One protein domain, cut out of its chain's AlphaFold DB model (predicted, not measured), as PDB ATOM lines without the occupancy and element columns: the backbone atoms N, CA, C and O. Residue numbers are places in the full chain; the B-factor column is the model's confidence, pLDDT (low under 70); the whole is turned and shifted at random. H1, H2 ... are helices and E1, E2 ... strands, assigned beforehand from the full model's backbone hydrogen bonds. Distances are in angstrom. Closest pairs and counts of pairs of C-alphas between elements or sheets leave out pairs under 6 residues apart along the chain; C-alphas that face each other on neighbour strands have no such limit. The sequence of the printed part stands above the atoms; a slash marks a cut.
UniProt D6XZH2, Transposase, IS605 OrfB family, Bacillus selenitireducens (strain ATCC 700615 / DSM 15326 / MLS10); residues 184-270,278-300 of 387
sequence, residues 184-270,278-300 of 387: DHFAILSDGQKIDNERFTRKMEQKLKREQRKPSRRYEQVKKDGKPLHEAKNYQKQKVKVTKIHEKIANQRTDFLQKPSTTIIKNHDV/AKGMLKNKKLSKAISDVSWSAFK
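This is residues 184 to 270 and 278 to 300 of the 387 residues of the protein "Transposase, IS605 OrfB family" of Bacillus selenitireducens (strain ATCC 700615 / DSM 15326 / MLS10) (UniProt D6XZH2). One long helix, H3, makes the length of a loose rod; H2 folds back along its first part as a helical hairpin, and before H2 the short H1 and the strand hairpin of E1 and E2 continue the row toward H3's other end. Three short helices, H4, H5 and H6, gather to the side of H3, with H6 packed on it. There are 110 printed residues, with two named strands, antiparallel, then six named helices: mostly helix. The radius of gyration of the C-alphas is 19.0 A, and the spans are 62 by 28 by 21 A.

Look first at the hairpin of E1, residues 185 to 189, and E2, residues 194 to 196, where N 186 and O 195 are 2.8 A apart, within hydrogen-bond range. H1, residues 200 to 203, touches residues 249 to 253 of the hub H3, residues 233 to 267; the closest C-alphas, of Phe 200 and Ile 249, are 6.1 A apart. H2, residues 205 to 224, touches H3 at residues 234 to 245, opposite ways at a shallow tilt of 32 degrees; the closest C-alphas, of Pro 215 and Tyr 235, are 5.6 A apart. H4, residues 278 to 281, and H5, residues 288 to 294, only just touch, with 3 pairs of C-alphas within 8 A, the closest Met 281 and Ser 288 at 6.8 A. H6, residues 296 to 300, touches H3 at residues 257 to 261, the closest C-alphas being Leu 257 and Phe 299 at 5.9 A. Every O i to N i+4 pair is within hydrogen-bond range in H5 and H6, 13 of 16 in H2 and 30 of 31 in H3; H1 and H4 are too short for one.

Find C-alpha 185 at (-22.227, 17.393, -2.808), where E1 begins. H2 runs 29.3 A; H3 runs 51.4 A from C-alpha 233 at (18.886, 13.731, -12.966). H6 ends at C-alpha 300, (-14.676, 14.048, 10.831).

The C-alphas of Asp 225 and Asp 269, the two farthest apart, are 63.1 A from each other. Residues 271 to 277 are not printed, and C-alphas 270 and 278 are 22.8 A apart across the cut. Of the links that are printed whole, none is long. Residues 265 to 270, of which 265 to 267 belong to H3, stand free. No printed residue is under 70 in pLDDT; H4 has a mean of 72.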
ATOM      1  N   ASP A 184     -21.723  13.594  -4.495       83.00
ATOM      2  CA  ASP A 184     -22.261  14.599  -5.406       83.00
ATOM      3  C   ASP A 184     -22.021  16.012  -4.861       83.00
ATOM      4  O   ASP A 184     -21.162  16.724  -5.388       83.00
ATOM      5  N   HIS A 185     -22.634  16.319  -3.715       86.75
ATOM      6  CA  HIS A 185     -22.227  17.393  -2.808       86.75
ATOM      7  C   HIS A 185     -21.332  16.824  -1.704       86.75
ATOM      8  O   HIS A 185     -21.542  15.698  -1.258       86.75
ATOM      9  N   PHE A 186     -20.334  17.589  -1.264       90.19
ATOM     10  CA  PHE A 186     -19.418  17.187  -0.196       90.19
ATOM     11  C   PHE A 186     -20.164  16.916   1.115       90.19
ATOM     12  O   PHE A 186     -19.932  15.893   1.767       90.19
ATOM     13  N   ALA A 187     -21.045  17.848   1.479       90.69
ATOM     14  CA  ALA A 187     -21.902  17.760   2.646       90.69
ATOM     15  C   ALA A 187     -23.220  18.503   2.402       90.69
ATOM     16  O   ALA A 187     -23.228  19.533   1.726       90.69
ATOM     17  N   ILE A 188     -24.307  17.999   2.973       88.94
ATOM     18  CA  ILE A 188     -25.610  18.663   3.033       88.94
ATOM     19  C   ILE A 188     -25.974  18.800   4.508       88.94
ATOM     20  O   ILE A 188     -25.926  17.822   5.258       88.94
ATOM     21  N   LEU A 189     -26.285  20.022   4.925       89.81
ATOM     22  CA  LEU A 189     -26.699  20.338   6.284       89.81
ATOM     23  C   LEU A 189     -28.228  20.310   6.403       89.81
ATOM     24  O   LEU A 189     -28.942  20.561   5.430       89.81
ATOM     25  N   SER A 190     -28.747  20.022   7.599       83.19
ATOM     26  CA  SER A 190     -30.199  20.020   7.853       83.19
ATOM     27  C   SER A 190     -30.870  21.386   7.763       83.19
ATOM     28  O   SER A 190     -32.085  21.441   7.640       83.19
ATOM     29  N   ASP A 191     -30.107  22.473   7.820       82.25
ATOM     30  CA  ASP A 191     -30.610  23.831   7.571       82.25
ATOM     31  C   ASP A 191     -30.766  24.144   6.067       82.25
ATOM     32  O   ASP A 191     -31.147  25.249   5.692       82.25
ATOM     33  N   GLY A 192     -30.477  23.170   5.196       83.00
ATOM     34  CA  GLY A 192     -30.561  23.297   3.745       83.00
ATOM     35  C   GLY A 192     -29.262  23.750   3.079       83.00
ATOM     36  O   GLY A 192     -29.183  23.721   1.846       83.00
ATOM     37  N   GLN A 193     -28.220  24.115   3.838       90.06
ATOM     38  CA  GLN A 193     -26.941  24.504   3.255       90.06
ATOM     39  C   GLN A 193     -26.282  23.314   2.544       90.06
ATOM     40  O   GLN A 193     -26.035  22.254   3.124       90.06
ATOM     41  N   LYS A 194     -25.936  23.509   1.268       92.88
ATOM     42  CA  LYS A 194     -25.196  22.532   0.461       92.88
ATOM     43  C   LYS A 194     -23.753  22.980   0.301       92.88
ATOM     44  O   LYS A 194     -23.480  24.122  -0.056       92.88
ATOM     45  N   ILE A 195     -22.826  22.066   0.559       92.94
ATOM     46  CA  ILE A 195     -21.393  22.283   0.380       92.94
ATOM     47  C   ILE A 195     -20.952  21.480  -0.833       92.94
ATOM     48  O   ILE A 195     -20.989  20.248  -0.821       92.94
ATOM     49  N   ASP A 196     -20.518  22.173  -1.878       91.31
ATOM     50  CA  ASP A 196     -20.144  21.526  -3.129       91.31
ATOM     51  C   ASP A 196     -18.846  20.731  -3.034       91.31
ATOM     52  O   ASP A 196     -17.925  21.029  -2.270       91.31
ATOM     53  N   ASN A 197     -18.768  19.684  -3.853       88.38
ATOM     54  CA  ASN A 197     -17.560  18.895  -4.000       88.38
ATOM     55  C   ASN A 197     -16.673  19.478  -5.108       88.38
ATOM     56  O   ASN A 197     -16.924  19.295  -6.298       88.38
ATOM     57  N   GLU A 198     -15.567  20.099  -4.710       86.62
ATOM     58  CA  GLU A 198     -14.598  20.725  -5.618       86.62
ATOM     59  C   GLU A 198     -13.869  19.756  -6.564       86.62
ATOM     60  O   GLU A 198     -13.270  20.188  -7.557       86.62
ATOM     61  N   ARG A 199     -13.887  18.445  -6.271       86.81
ATOM     62  CA  ARG A 199     -13.302  17.376  -7.106       86.81
ATOM     63  C   ARG A 199     -11.865  17.693  -7.569       86.81
ATOM     64  O   ARG A 199     -11.512  17.514  -8.742       86.81
ATOM     65  N   PHE A 200     -11.018  18.189  -6.655       87.19
ATOM     66  CA  PHE A 200      -9.655  18.665  -6.945       87.19
ATOM     67  C   PHE A 200      -8.799  17.646  -7.706       87.19
ATOM     68  O   PHE A 200      -8.044  18.017  -8.610       87.19
ATOM     69  N   THR A 201      -8.910  16.357  -7.366       83.75
ATOM     70  CA  THR A 201      -8.141  15.309  -8.050       83.75
ATOM     71  C   THR A 201      -8.581  15.166  -9.501       83.75
ATOM     72  O   THR A 201      -7.728  14.998 -10.373       83.75
ATOM     73  N   ARG A 202      -9.887  15.276  -9.779       85.06
ATOM     74  CA  ARG A 202     -10.442  15.195 -11.140       85.06
ATOM     75  C   ARG A 202      -9.973  16.371 -11.996       85.06
ATOM     76  O   ARG A 202      -9.503  16.152 -13.108       85.06
ATOM     77  N   LYS A 203      -9.985  17.595 -11.450       87.56
ATOM     78  CA  LYS A 203      -9.490  18.808 -12.137       87.56
ATOM     79  C   LYS A 203      -8.016  18.689 -12.561       87.56
ATOM     80  O   LYS A 203      -7.620  19.184 -13.610       87.56
ATOM     81  N   MET A 204      -7.190  18.005 -11.766       88.19
ATOM     82  CA  MET A 204      -5.753  17.832 -12.033       88.19
ATOM     83  C   MET A 204      -5.401  16.496 -12.707       88.19
ATOM     84  O   MET A 204      -4.222  16.222 -12.940       88.19
ATOM     85  N   GLU A 205      -6.392  15.665 -13.032       88.56
ATOM     86  CA  GLU A 205      -6.195  14.273 -13.435       88.56
ATOM     87  C   GLU A 205      -5.405  14.127 -14.732       88.56
ATOM     88  O   GLU A 205      -4.414  13.396 -14.771       88.56
ATOM     89  N   GLN A 206      -5.823  14.818 -15.795       89.69
ATOM     90  CA  GLN A 206      -5.171  14.707 -17.101       89.69
ATOM     91  C   GLN A 206      -3.697  15.118 -17.006       89.69
ATOM     92  O   GLN A 206      -2.803  14.421 -17.497       89.69
ATOM     93  N   LYS A 207      -3.431  16.211 -16.282       91.94
ATOM     94  CA  LYS A 207      -2.076  16.683 -15.996       91.94
ATOM     95  C   LYS A 207      -1.288  15.662 -15.178       91.94
ATOM     96  O   LYS A 207      -0.145  15.370 -15.523       91.94
ATOM     97  N   LEU A 208      -1.887  15.090 -14.133       90.88
ATOM     98  CA  LEU A 208      -1.247  14.074 -13.300       90.88
ATOM     99  C   LEU A 208      -0.890  12.826 -14.119       90.88
ATOM    100  O   LEU A 208       0.258  12.391 -14.076       90.88
ATOM    101  N   LYS A 209      -1.818  12.309 -14.933       90.69
ATOM    102  CA  LYS A 209      -1.609  11.143 -15.807       90.69
ATOM    103  C   LYS A 209      -0.484  11.391 -16.815       90.69
ATOM    104  O   LYS A 209       0.402  10.551 -16.975       90.69
ATOM    105  N   ARG A 210      -0.466  12.566 -17.460       91.50
ATOM    106  CA  ARG A 210       0.609  12.967 -18.386       91.50
ATOM    107  C   ARG A 210       1.965  13.019 -17.683       91.50
ATOM    108  O   ARG A 210       2.943  12.471 -18.190       91.50
ATOM    109  N   GLU A 211       2.031  13.655 -16.516       92.56
ATOM    110  CA  GLU A 211       3.281  13.803 -15.772       92.56
ATOM    111  C   GLU A 211       3.739  12.505 -15.094       92.56
ATOM    112  O   GLU A 211       4.936  12.378 -14.859       92.56
ATOM    113  N   GLN A 212       2.848  11.538 -14.834       90.62
ATOM    114  CA  GLN A 212       3.167  10.198 -14.311       90.62
ATOM    115  C   GLN A 212       3.679   9.220 -15.382       90.62
ATOM    116  O   GLN A 212       4.497   8.355 -15.070       90.62
ATOM    117  N   ARG A 213       3.294   9.380 -16.656       92.12
ATOM    118  CA  ARG A 213       3.824   8.558 -17.766       92.12
ATOM    119  C   ARG A 213       5.312   8.818 -18.039       92.12
ATOM    120  O   ARG A 213       6.078   7.892 -18.289       92.12
ATOM    121  N   LYS A 214       5.741  10.081 -17.950       92.31
ATOM    122  CA  LYS A 214       7.137  10.505 -18.175       92.31
ATOM    123  C   LYS A 214       8.166   9.820 -17.250       92.31
ATOM    124  O   LYS A 214       9.170   9.341 -17.771       92.31
ATOM    125  N   PRO A 215       7.991   9.771 -15.912       89.56
ATOM    126  CA  PRO A 215       8.955   9.145 -15.016       89.56
ATOM    127  C   PRO A 215       8.975   7.627 -15.170       89.56
ATOM    128  O   PRO A 215      10.043   7.064 -14.994       89.56
ATOM    129  N   SER A 216       7.861   6.981 -15.536       88.62
ATOM    130  CA  SER A 216       7.842   5.542 -15.841       88.62
ATOM    131  C   SER A 216       8.738   5.219 -17.042       88.62
ATOM    132  O   SER A 216       9.656   4.422 -16.907       88.62
ATOM    133  N   ARG A 217       8.594   5.933 -18.167       89.81
ATOM    134  CA  ARG A 217       9.485   5.748 -19.332       89.81
ATOM    135  C   ARG A 217      10.954   6.023 -19.000       89.81
ATOM    136  O   ARG A 217      11.836   5.269 -19.386       89.81
ATOM    137  N   ARG A 218      11.221   7.095 -18.245       91.88
ATOM    138  CA  ARG A 218      12.585   7.442 -17.804       91.88
ATOM    139  C   ARG A 218      13.169   6.410 -16.844       91.88
ATOM    140  O   ARG A 218      14.372   6.214 -16.850       91.88
ATOM    141  N   TYR A 219      12.341   5.796 -16.007       91.19
ATOM    142  CA  TYR A 219      12.758   4.743 -15.088       91.19
ATOM    143  C   TYR A 219      13.210   3.496 -15.850       91.19
ATOM    144  O   TYR A 219      14.289   2.989 -15.567       91.19
ATOM    145  N   GLU A 220      12.433   3.063 -16.848       90.94
ATOM    146  CA  GLU A 220      12.818   1.941 -17.712       90.94
ATOM    147  C   GLU A 220      14.117   2.230 -18.472       90.94
ATOM    148  O   GLU A 220      14.994   1.376 -18.526       90.94
ATOM    149  N   GLN A 221      14.305   3.456 -18.974       89.31
ATOM    150  CA  GLN A 221      15.572   3.834 -19.608       89.31
ATOM    151  C   GLN A 221      16.754   3.760 -18.633       89.31
ATOM    152  O   GLN A 221      17.782   3.191 -18.959       89.31
ATOM    153  N   VAL A 222      16.605   4.282 -17.413       90.75
ATOM    154  CA  VAL A 222      17.676   4.245 -16.402       90.75
ATOM    155  C   VAL A 222      18.058   2.811 -16.037       90.75
ATOM    156  O   VAL A 222      19.235   2.539 -15.817       90.75
ATOM    157  N   LYS A 223      17.080   1.896 -16.000       90.44
ATOM    158  CA  LYS A 223      17.342   0.463 -15.830       90.44
ATOM    159  C   LYS A 223      18.144  -0.116 -16.992       90.44
ATOM    160  O   LYS A 223      19.110  -0.821 -16.732       90.44
ATOM    161  N   LYS A 224      17.759   0.188 -18.237       91.12
ATOM    162  CA  LYS A 224      18.491  -0.251 -19.438       91.12
ATOM    163  C   LYS A 224      19.925   0.277 -19.458       91.12
ATOM    164  O   LYS A 224      20.835  -0.462 -19.794       91.12
ATOM    165  N   ASP A 225      20.121   1.518 -19.025       89.62
ATOM    166  CA  ASP A 225      21.438   2.154 -18.946       89.62
ATOM    167  C   ASP A 225      22.308   1.618 -17.787       89.62
ATOM    168  O   ASP A 225      23.434   2.079 -17.620       89.62
ATOM    169  N   GLY A 226      21.785   0.738 -16.920       89.25
ATOM    170  CA  GLY A 226      22.499   0.223 -15.743       89.25
ATOM    171  C   GLY A 226      22.807   1.274 -14.667       89.25
ATOM    172  O   GLY A 226      23.579   1.016 -13.745       89.25
ATOM    173  N   LYS A 227      22.217   2.475 -14.751       88.12
ATOM    174  CA  LYS A 227      22.567   3.607 -13.881       88.12
ATOM    175  C   LYS A 227      21.788   3.585 -12.564       88.12
ATOM    176  O   LYS A 227      20.575   3.344 -12.555       88.12
ATOM    177  N   PRO A 228      22.410   3.953 -11.431       87.50
ATOM    178  CA  PRO A 228      21.683   4.149 -10.185       87.50
ATOM    179  C   PRO A 228      20.610   5.246 -10.309       87.50
ATOM    180  O   PRO A 228      20.872   6.376 -10.720       87.50
ATOM    181  N   LEU A 229      19.381   4.968  -9.857       85.25
ATOM    182  CA  LEU A 229      18.253   5.918  -9.955       85.25
ATOM    183  C   LEU A 229      18.526   7.288  -9.329       85.25
ATOM    184  O   LEU A 229      17.925   8.283  -9.736       85.25
ATOM    185  N   HIS A 230      19.370   7.341  -8.302       81.75
ATOM    186  CA  HIS A 230      19.694   8.580  -7.605       81.75
ATOM    187  C   HIS A 230      20.564   9.527  -8.451       81.75
ATOM    188  O   HIS A 230      20.449  10.741  -8.291       81.75
ATOM    189  N   GLU A 231      21.331   8.994  -9.402       87.31
ATOM    190  CA  GLU A 231      22.164   9.749 -10.346       87.31
ATOM    191  C   GLU A 231      21.381  10.194 -11.590       87.31
ATOM    192  O   GLU A 231      21.748  11.155 -12.269       87.31
ATOM    193  N   ALA A 232      20.235   9.562 -11.862       89.38
ATOM    194  CA  ALA A 232      19.374   9.879 -12.995       89.38
ATOM    195  C   ALA A 232      18.654  11.237 -12.840       89.38
ATOM    196  O   ALA A 232      17.456  11.315 -12.532       89.38
ATOM    197  N   LYS A 233      19.365  12.340 -13.115       88.31
ATOM    198  CA  LYS A 233      18.886  13.731 -12.966       88.31
ATOM    199  C   LYS A 233      17.523  13.971 -13.629       88.31
ATOM    200  O   LYS A 233      16.644  14.591 -13.031       88.31
ATOM    201  N   ASN A 234      17.309  13.456 -14.841       89.25
ATOM    202  CA  ASN A 234      16.053  13.637 -15.580       89.25
ATOM    203  C   ASN A 234      14.873  12.896 -14.939       89.25
ATOM    204  O   ASN A 234      13.756  13.426 -14.908       89.25
ATOM    205  N   TYR A 235      15.104  11.698 -14.406       89.81
ATOM    206  CA  TYR A 235      14.099  10.956 -13.652       89.81
ATOM    207  C   TYR A 235      13.751  11.689 -12.347       89.81
ATOM    208  O   TYR A 235      12.577  11.960 -12.090       89.81
ATOM    209  N   GLN A 236      14.760  12.123 -11.582       87.69
ATOM    210  CA  GLN A 236      14.559  12.848 -10.322       87.69
ATOM    211  C   GLN A 236      13.808  14.174 -10.523       87.69
ATOM    212  O   GLN A 236      12.823  14.441  -9.831       87.69
ATOM    213  N   LYS A 237      14.187  14.974 -11.534       88.19
ATOM    214  CA  LYS A 237      13.469  16.209 -11.908       88.19
ATOM    215  C   LYS A 237      11.992  15.938 -12.205       88.19
ATOM    216  O   LYS A 237      11.125  16.717 -11.808       88.19
ATOM    217  N   GLN A 238      11.692  14.835 -12.888       90.62
ATOM    218  CA  GLN A 238      10.321  14.468 -13.231       90.62
ATOM    219  C   GLN A 238       9.525  13.979 -12.017       90.62
ATOM    220  O   GLN A 238       8.373  14.376 -11.848       90.62
ATOM    221  N   LYS A 239      10.140  13.184 -11.135       88.12
ATOM    222  CA  LYS A 239       9.529  12.759  -9.870       88.12
ATOM    223  C   LYS A 239       9.093  13.969  -9.039       88.12
ATOM    224  O   LYS A 239       7.955  14.015  -8.581       88.12
ATOM    225  N   VAL A 240       9.939  14.999  -8.951       87.00
ATOM    226  CA  VAL A 240       9.606  16.259  -8.263       87.00
ATOM    227  C   VAL A 240       8.384  16.952  -8.882       87.00
ATOM    228  O   VAL A 240       7.557  17.480  -8.142       87.00
ATOM    229  N   LYS A 241       8.216  16.940 -10.214       89.81
ATOM    230  CA  LYS A 241       7.021  17.515 -10.873       89.81
ATOM    231  C   LYS A 241       5.737  16.790 -10.470       89.81
ATOM    232  O   LYS A 241       4.745  17.447 -10.163       89.81
ATOM    233  N   VAL A 242       5.765  15.460 -10.419       90.69
ATOM    234  CA  VAL A 242       4.623  14.654  -9.957       90.69
ATOM    235  C   VAL A 242       4.320  14.952  -8.487       90.69
ATOM    236  O   VAL A 242       3.173  15.231  -8.138       90.69
ATOM    237  N   THR A 243       5.345  15.005  -7.631       87.19
ATOM    238  CA  THR A 243       5.183  15.370  -6.216       87.19
ATOM    239  C   THR A 243       4.574  16.763  -6.035       87.19
ATOM    240  O   THR A 243       3.713  16.924  -5.176       87.19
ATOM    241  N   LYS A 244       4.947  17.756  -6.859       88.81
ATOM    242  CA  LYS A 244       4.349  19.106  -6.827       88.81
ATOM    243  C   LYS A 244       2.839  19.083  -7.066       88.81
ATOM    244  O   LYS A 244       2.106  19.812  -6.404       88.81
ATOM    245  N   ILE A 245       2.376  18.261  -8.009       90.75
ATOM    246  CA  ILE A 245       0.945  18.132  -8.309       90.75
ATOM    247  C   ILE A 245       0.216  17.508  -7.117       90.75
ATOM    248  O   ILE A 245      -0.794  18.052  -6.677       90.75
ATOM    249  N   HIS A 246       0.755  16.426  -6.546       88.69
ATOM    250  CA  HIS A 246       0.178  15.811  -5.348       88.69
ATOM    251  C   HIS A 246       0.154  16.765  -4.147       88.69
ATOM    252  O   HIS A 246      -0.857  16.836  -3.455       88.69
ATOM    253  N   GLU A 247       1.227  17.531  -3.917       88.38
ATOM    254  CA  GLU A 247       1.279  18.539  -2.849       88.38
ATOM    255  C   GLU A 247       0.202  19.615  -3.055       88.38
ATOM    256  O   GLU A 247      -0.480  19.982  -2.100       88.38
ATOM    257  N   LYS A 248      -0.004  20.079  -4.297       90.50
ATOM    258  CA  LYS A 248      -1.057  21.052  -4.623       90.50
ATOM    259  C   LYS A 248      -2.449  20.503  -4.293       90.50
ATOM    260  O   LYS A 248      -3.184  21.167  -3.571       90.50
ATOM    261  N   ILE A 249      -2.770  19.292  -4.754       90.38
ATOM    262  CA  ILE A 249      -4.069  18.643  -4.495       90.38
ATOM    263  C   ILE A 249      -4.292  18.474  -2.985       90.38
ATOM    264  O   ILE A 249      -5.348  18.834  -2.473       90.38
ATOM    265  N   ALA A 250      -3.288  17.978  -2.255       89.19
ATOM    266  CA  ALA A 250      -3.388  17.772  -0.812       89.19
ATOM    267  C   ALA A 250      -3.600  19.087  -0.042       89.19
ATOM    268  O   ALA A 250      -4.398  19.129   0.897       89.19
ATOM    269  N   ASN A 251      -2.917  20.164  -0.443       90.06
ATOM    270  CA  ASN A 251      -3.081  21.482   0.168       90.06
ATOM    271  C   ASN A 251      -4.464  22.078  -0.125       90.06
ATOM    272  O   ASN A 251      -5.107  22.538   0.812       90.06
ATOM    273  N   GLN A 252      -4.936  22.020  -1.376       92.38
ATOM    274  CA  GLN A 252      -6.275  22.496  -1.755       92.38
ATOM    275  C   GLN A 252      -7.366  21.753  -0.987       92.38
ATOM    276  O   GLN A 252      -8.252  22.373  -0.414       92.38
ATOM    277  N   ARG A 253      -7.248  20.426  -0.894       91.44
ATOM    278  CA  ARG A 253      -8.181  19.610  -0.122       91.44
ATOM    279  C   ARG A 253      -8.155  19.958   1.361       91.44
ATOM    280  O   ARG A 253      -9.203  20.091   1.973       91.44
ATOM    281  N   THR A 254      -6.970  20.115   1.947       91.69
ATOM    282  CA  THR A 254      -6.853  20.472   3.370       91.69
ATOM    283  C   THR A 254      -7.479  21.838   3.650       91.69
ATOM    284  O   THR A 254      -8.195  21.970   4.635       91.69
ATOM    285  N   ASP A 255      -7.227  22.833   2.796       93.44
ATOM    286  CA  ASP A 255      -7.838  24.164   2.899       93.44
ATOM    287  C   ASP A 255      -9.365  24.093   2.789       93.44
ATOM    288  O   ASP A 255     -10.075  24.600   3.658       93.44
ATOM    289  N   PHE A 256      -9.859  23.369   1.781       94.06
ATOM    290  CA  PHE A 256     -11.281  23.128   1.591       94.06
ATOM    291  C   PHE A 256     -11.920  22.455   2.801       94.06
ATOM    292  O   PHE A 256     -12.983  22.885   3.188       94.06
ATOM    293  N   LEU A 257     -11.300  21.458   3.440       94.44
ATOM    294  CA  LEU A 257     -11.885  20.800   4.618       94.44
ATOM    295  C   LEU A 257     -11.869  21.689   5.868       94.44
ATOM    296  O   LEU A 257     -12.774  21.618   6.705       94.44
ATOM    297  N   GLN A 258     -10.832  22.516   6.020       93.94
ATOM    298  CA  GLN A 258     -10.665  23.383   7.184       93.94
ATOM    299  C   GLN A 258     -11.754  24.456   7.265       93.94
ATOM    300  O   GLN A 258     -12.204  24.748   8.371       93.94
ATOM    301  N   LYS A 259     -12.190  25.006   6.126       95.31
ATOM    302  CA  LYS A 259     -13.184  26.088   6.074       95.31
ATOM    303  C   LYS A 259     -14.576  25.636   6.570       95.31
ATOM    304  O   LYS A 259     -14.963  26.119   7.631       95.31
ATOM    305  N   PRO A 260     -15.274  24.656   5.955       95.12
ATOM    306  CA  PRO A 260     -16.554  24.141   6.433       95.12
ATOM    307  C   PRO A 260     -16.504  23.630   7.864       95.12
ATOM    308  O   PRO A 260     -17.387  23.943   8.647       95.12
ATOM    309  N   SER A 261     -15.459  22.881   8.239       96.56
ATOM    310  CA  SER A 261     -15.380  22.345   9.605       96.56
ATOM    311  C   SER A 261     -15.249  23.451  10.652       96.56
ATOM    312  O   SER A 261     -15.759  23.291  11.750       96.56
ATOM    313  N   THR A 262     -14.591  24.574  10.341       95.94
ATOM    314  CA  THR A 262     -14.598  25.741  11.238       95.94
ATOM    315  C   THR A 262     -15.957  26.430  11.234       95.94
ATOM    316  O   THR A 262     -16.466  26.722  12.309       95.94
ATOM    317  N   THR A 263     -16.539  26.683  10.058       96.00
ATOM    318  CA  THR A 263     -17.831  27.377   9.936       96.00
ATOM    319  C   THR A 263     -18.935  26.649  10.699       96.00
ATOM    320  O   THR A 263     -19.634  27.271  11.488       96.00
ATOM    321  N   ILE A 264     -19.030  25.327  10.546       95.50
ATOM    322  CA  ILE A 264     -20.036  24.501  11.223       95.50
ATOM    323  C   ILE A 264     -19.865  24.560  12.748       95.50
ATOM    324  O   ILE A 264     -20.821  24.824  13.463       95.50
ATOM    325  N   ILE A 265     -18.642  24.365  13.259       96.19
ATOM    326  CA  ILE A 265     -18.372  24.390  14.711       96.19
ATOM    327  C   ILE A 265     -18.602  25.779  15.314       96.19
ATOM    328  O   ILE A 265     -18.978  25.898  16.478       96.19
ATOM    329  N   LYS A 266     -18.376  26.836  14.532       95.44
ATOM    330  CA  LYS A 266     -18.632  28.207  14.968       95.44
ATOM    331  C   LYS A 266     -20.132  28.495  15.093       95.44
ATOM    332  O   LYS A 266     -20.524  29.159  16.044       95.44
ATOM    333  N   ASN A 267     -20.940  27.993  14.160       94.94
ATOM    334  CA  ASN A 267     -22.345  28.381  14.019       94.94
ATOM    335  C   ASN A 267     -23.348  27.439  14.706       94.94
ATOM    336  O   ASN A 267     -24.519  27.796  14.795       94.94
ATOM    337  N   HIS A 268     -22.919  26.263  15.178       92.75
ATOM    338  CA  HIS A 268     -23.803  25.291  15.826       92.75
ATOM    339  C   HIS A 268     -23.182  24.713  17.101       92.75
ATOM    340  O   HIS A 268     -21.995  24.373  17.137       92.75
ATOM    341  N   ASP A 269     -24.010  24.548  18.132       90.00
ATOM    342  CA  ASP A 269     -23.635  24.001  19.439       90.00
ATOM    343  C   ASP A 269     -23.571  22.469  19.418       90.00
ATOM    344  O   ASP A 269     -22.700  21.848  20.040       90.00
ATOM    345  N   VAL A 270     -24.482  21.852  18.657       92.19
ATOM    346  CA  VAL A 270     -24.572  20.400  18.477       92.19
ATOM    347  C   VAL A 270     -24.481  20.050  16.998       92.19
ATOM    348  O   VAL A 270     -25.225  20.570  16.170       92.19
ATOM    349  N   ALA A 278     -16.179   4.911   5.214       71.44
ATOM    350  CA  ALA A 278     -15.243   5.294   4.156       71.44
ATOM    351  C   ALA A 278     -14.284   4.144   3.780       71.44
ATOM    352  O   ALA A 278     -14.029   3.909   2.602       71.44
ATOM    353  N   LYS A 279     -13.808   3.365   4.765       70.69
ATOM    354  CA  LYS A 279     -12.942   2.194   4.527       70.69
ATOM    355  C   LYS A 279     -13.642   1.099   3.721       70.69
ATOM    356  O   LYS A 279     -13.027   0.532   2.822       70.69
ATOM    357  N   GLY A 280     -14.898   0.793   4.040       72.50
ATOM    358  CA  GLY A 280     -15.704  -0.166   3.287       72.50
ATOM    359  C   GLY A 280     -15.972   0.314   1.865       72.50
ATOM    360  O   GLY A 280     -15.753  -0.434   0.917       72.50
ATOM    361  N   MET A 281     -16.341   1.585   1.699       74.06
ATOM    362  CA  MET A 281     -16.651   2.150   0.384       74.06
ATOM    363  C   MET A 281     -15.415   2.245  -0.524       74.06
ATOM    364  O   MET A 281     -15.530   2.076  -1.736       74.06
ATOM    365  N   LEU A 282     -14.215   2.424   0.043       75.75
ATOM    366  CA  LEU A 282     -12.954   2.368  -0.708       75.75
ATOM    367  C   LEU A 282     -12.686   0.996  -1.352       75.75
ATOM    368  O   LEU A 282     -11.913   0.934  -2.307       75.75
ATOM    369  N   LYS A 283     -13.325  -0.091  -0.885       76.81
ATOM    370  CA  LYS A 283     -13.235  -1.412  -1.535       76.81
ATOM    371  C   LYS A 283     -13.937  -1.434  -2.897       76.81
ATOM    372  O   LYS A 283     -13.561  -2.227  -3.759       76.81
ATOM    373  N   ASN A 284     -14.920  -0.558  -3.120       79.62
ATOM    374  CA  ASN A 284     -15.562  -0.419  -4.420       79.62
ATOM    375  C   ASN A 284     -14.614   0.303  -5.387       79.62
ATOM    376  O   ASN A 284     -14.449   1.523  -5.333       79.62
ATOM    377  N   LYS A 285     -14.012  -0.451  -6.312       74.19
ATOM    378  CA  LYS A 285     -13.027   0.074  -7.269       74.19
ATOM    379  C   LYS A 285     -13.569   1.240  -8.109       74.19
ATOM    380  O   LYS A 285     -12.804   2.169  -8.361       74.19
ATOM    381  N   LYS A 286     -14.864   1.250  -8.465       77.25
ATOM    382  CA  LYS A 286     -15.486   2.302  -9.298       77.25
ATOM    383  C   LYS A 286     -15.566   3.651  -8.570       77.25
ATOM    384  O   LYS A 286     -15.287   4.686  -9.165       77.25
ATOM    385  N   LEU A 287     -15.892   3.635  -7.275       75.12
ATOM    386  CA  LEU A 287     -16.076   4.849  -6.464       75.12
ATOM    387  C   LEU A 287     -14.843   5.231  -5.635       75.12
ATOM    388  O   LEU A 287     -14.747   6.367  -5.174       75.12
ATOM    389  N   SER A 288     -13.885   4.313  -5.473       76.94
ATOM    390  CA  SER A 288     -12.699   4.471  -4.619       76.94
ATOM    391  C   SER A 288     -11.974   5.804  -4.822       76.94
ATOM    392  O   SER A 288     -11.594   6.471  -3.859       76.94
ATOM    393  N   LYS A 289     -11.834   6.234  -6.078       76.12
ATOM    394  CA  LYS A 289     -11.170   7.482  -6.442       76.12
ATOM    395  C   LYS A 289     -11.946   8.716  -5.991       76.12
ATOM    396  O   LYS A 289     -11.348   9.619  -5.413       76.12
ATOM    397  N   ALA A 290     -13.252   8.749  -6.251       77.88
ATOM    398  CA  ALA A 290     -14.108   9.859  -5.849       77.88
ATOM    399  C   ALA A 290     -14.161   9.965  -4.318       77.88
ATOM    400  O   ALA A 290     -13.940  11.036  -3.769       77.88
ATOM    401  N   ILE A 291     -14.307   8.833  -3.625       77.25
ATOM    402  CA  ILE A 291     -14.308   8.761  -2.155       77.25
ATOM    403  C   ILE A 291     -12.968   9.234  -1.574       77.25
ATOM    404  O   ILE A 291     -12.928  10.003  -0.609       77.25
ATOM    405  N   SER A 292     -11.851   8.809  -2.172       75.25
ATOM    406  CA  SER A 292     -10.518   9.257  -1.761       75.25
ATOM    407  C   SER A 292     -10.337  10.767  -1.937       75.25
ATOM    408  O   SER A 292      -9.619  11.389  -1.149       75.25
ATOM    409  N   ASP A 293     -10.991  11.377  -2.929       79.62
ATOM    410  CA  ASP A 293     -10.909  12.821  -3.150       79.62
ATOM    411  C   ASP A 293     -11.632  13.629  -2.070       79.62
ATOM    412  O   ASP A 293     -11.125  14.655  -1.626       79.62
ATOM    413  N   VAL A 294     -12.759  13.113  -1.586       80.50
ATOM    414  CA  VAL A 294     -13.634  13.789  -0.622       80.50
ATOM    415  C   VAL A 294     -13.068  13.750   0.807       80.50
ATOM    416  O   VAL A 294     -13.179  14.718   1.550       80.50
ATOM    417  N   SER A 295     -12.346  12.686   1.188       84.62
ATOM    418  CA  SER A 295     -11.593  12.612   2.462       84.62
ATOM    419  C   SER A 295     -12.426  12.823   3.745       84.62
ATOM    420  O   SER A 295     -11.950  13.430   4.707       84.62
ATOM    421  N   TRP A 296     -13.633  12.245   3.810       88.00
ATOM    422  CA  TRP A 296     -14.552  12.345   4.959       88.00
ATOM    423  C   TRP A 296     -13.938  12.015   6.322       88.00
ATOM    424  O   TRP A 296     -14.275  12.658   7.309       88.00
ATOM    425  N   SER A 297     -13.030  11.039   6.408       87.38
ATOM    426  CA  SER A 297     -12.373  10.715   7.684       87.38
ATOM    427  C   SER A 297     -11.590  11.908   8.233       87.38
ATOM    428  O   SER A 297     -11.729  12.234   9.403       87.38
ATOM    429  N   ALA A 298     -10.850  12.619   7.375       90.06
ATOM    430  CA  ALA A 298     -10.121  13.814   7.787       90.06
ATOM    431  C   ALA A 298     -11.072  14.954   8.180       90.06
ATOM    432  O   ALA A 298     -10.777  15.699   9.107       90.06
ATOM    433  N   PHE A 299     -12.217  15.079   7.503       93.12
ATOM    434  CA  PHE A 299     -13.246  16.053   7.866       93.12
ATOM    435  C   PHE A 299     -13.854  15.770   9.245       93.12
ATOM    436  O   PHE A 299     -13.938  16.671  10.075       93.12
ATOM    437  N   LYS A 300     -14.199  14.506   9.519       92.19
ATOM    438  CA  LYS A 300     -14.676  14.048  10.831       92.19
ATOM    439  C   LYS A 300     -13.656  14.332  11.926       92.19
ATOM    440  O   LYS A 300     -14.024  14.887  12.954       92.19
TER     441      LYS A 300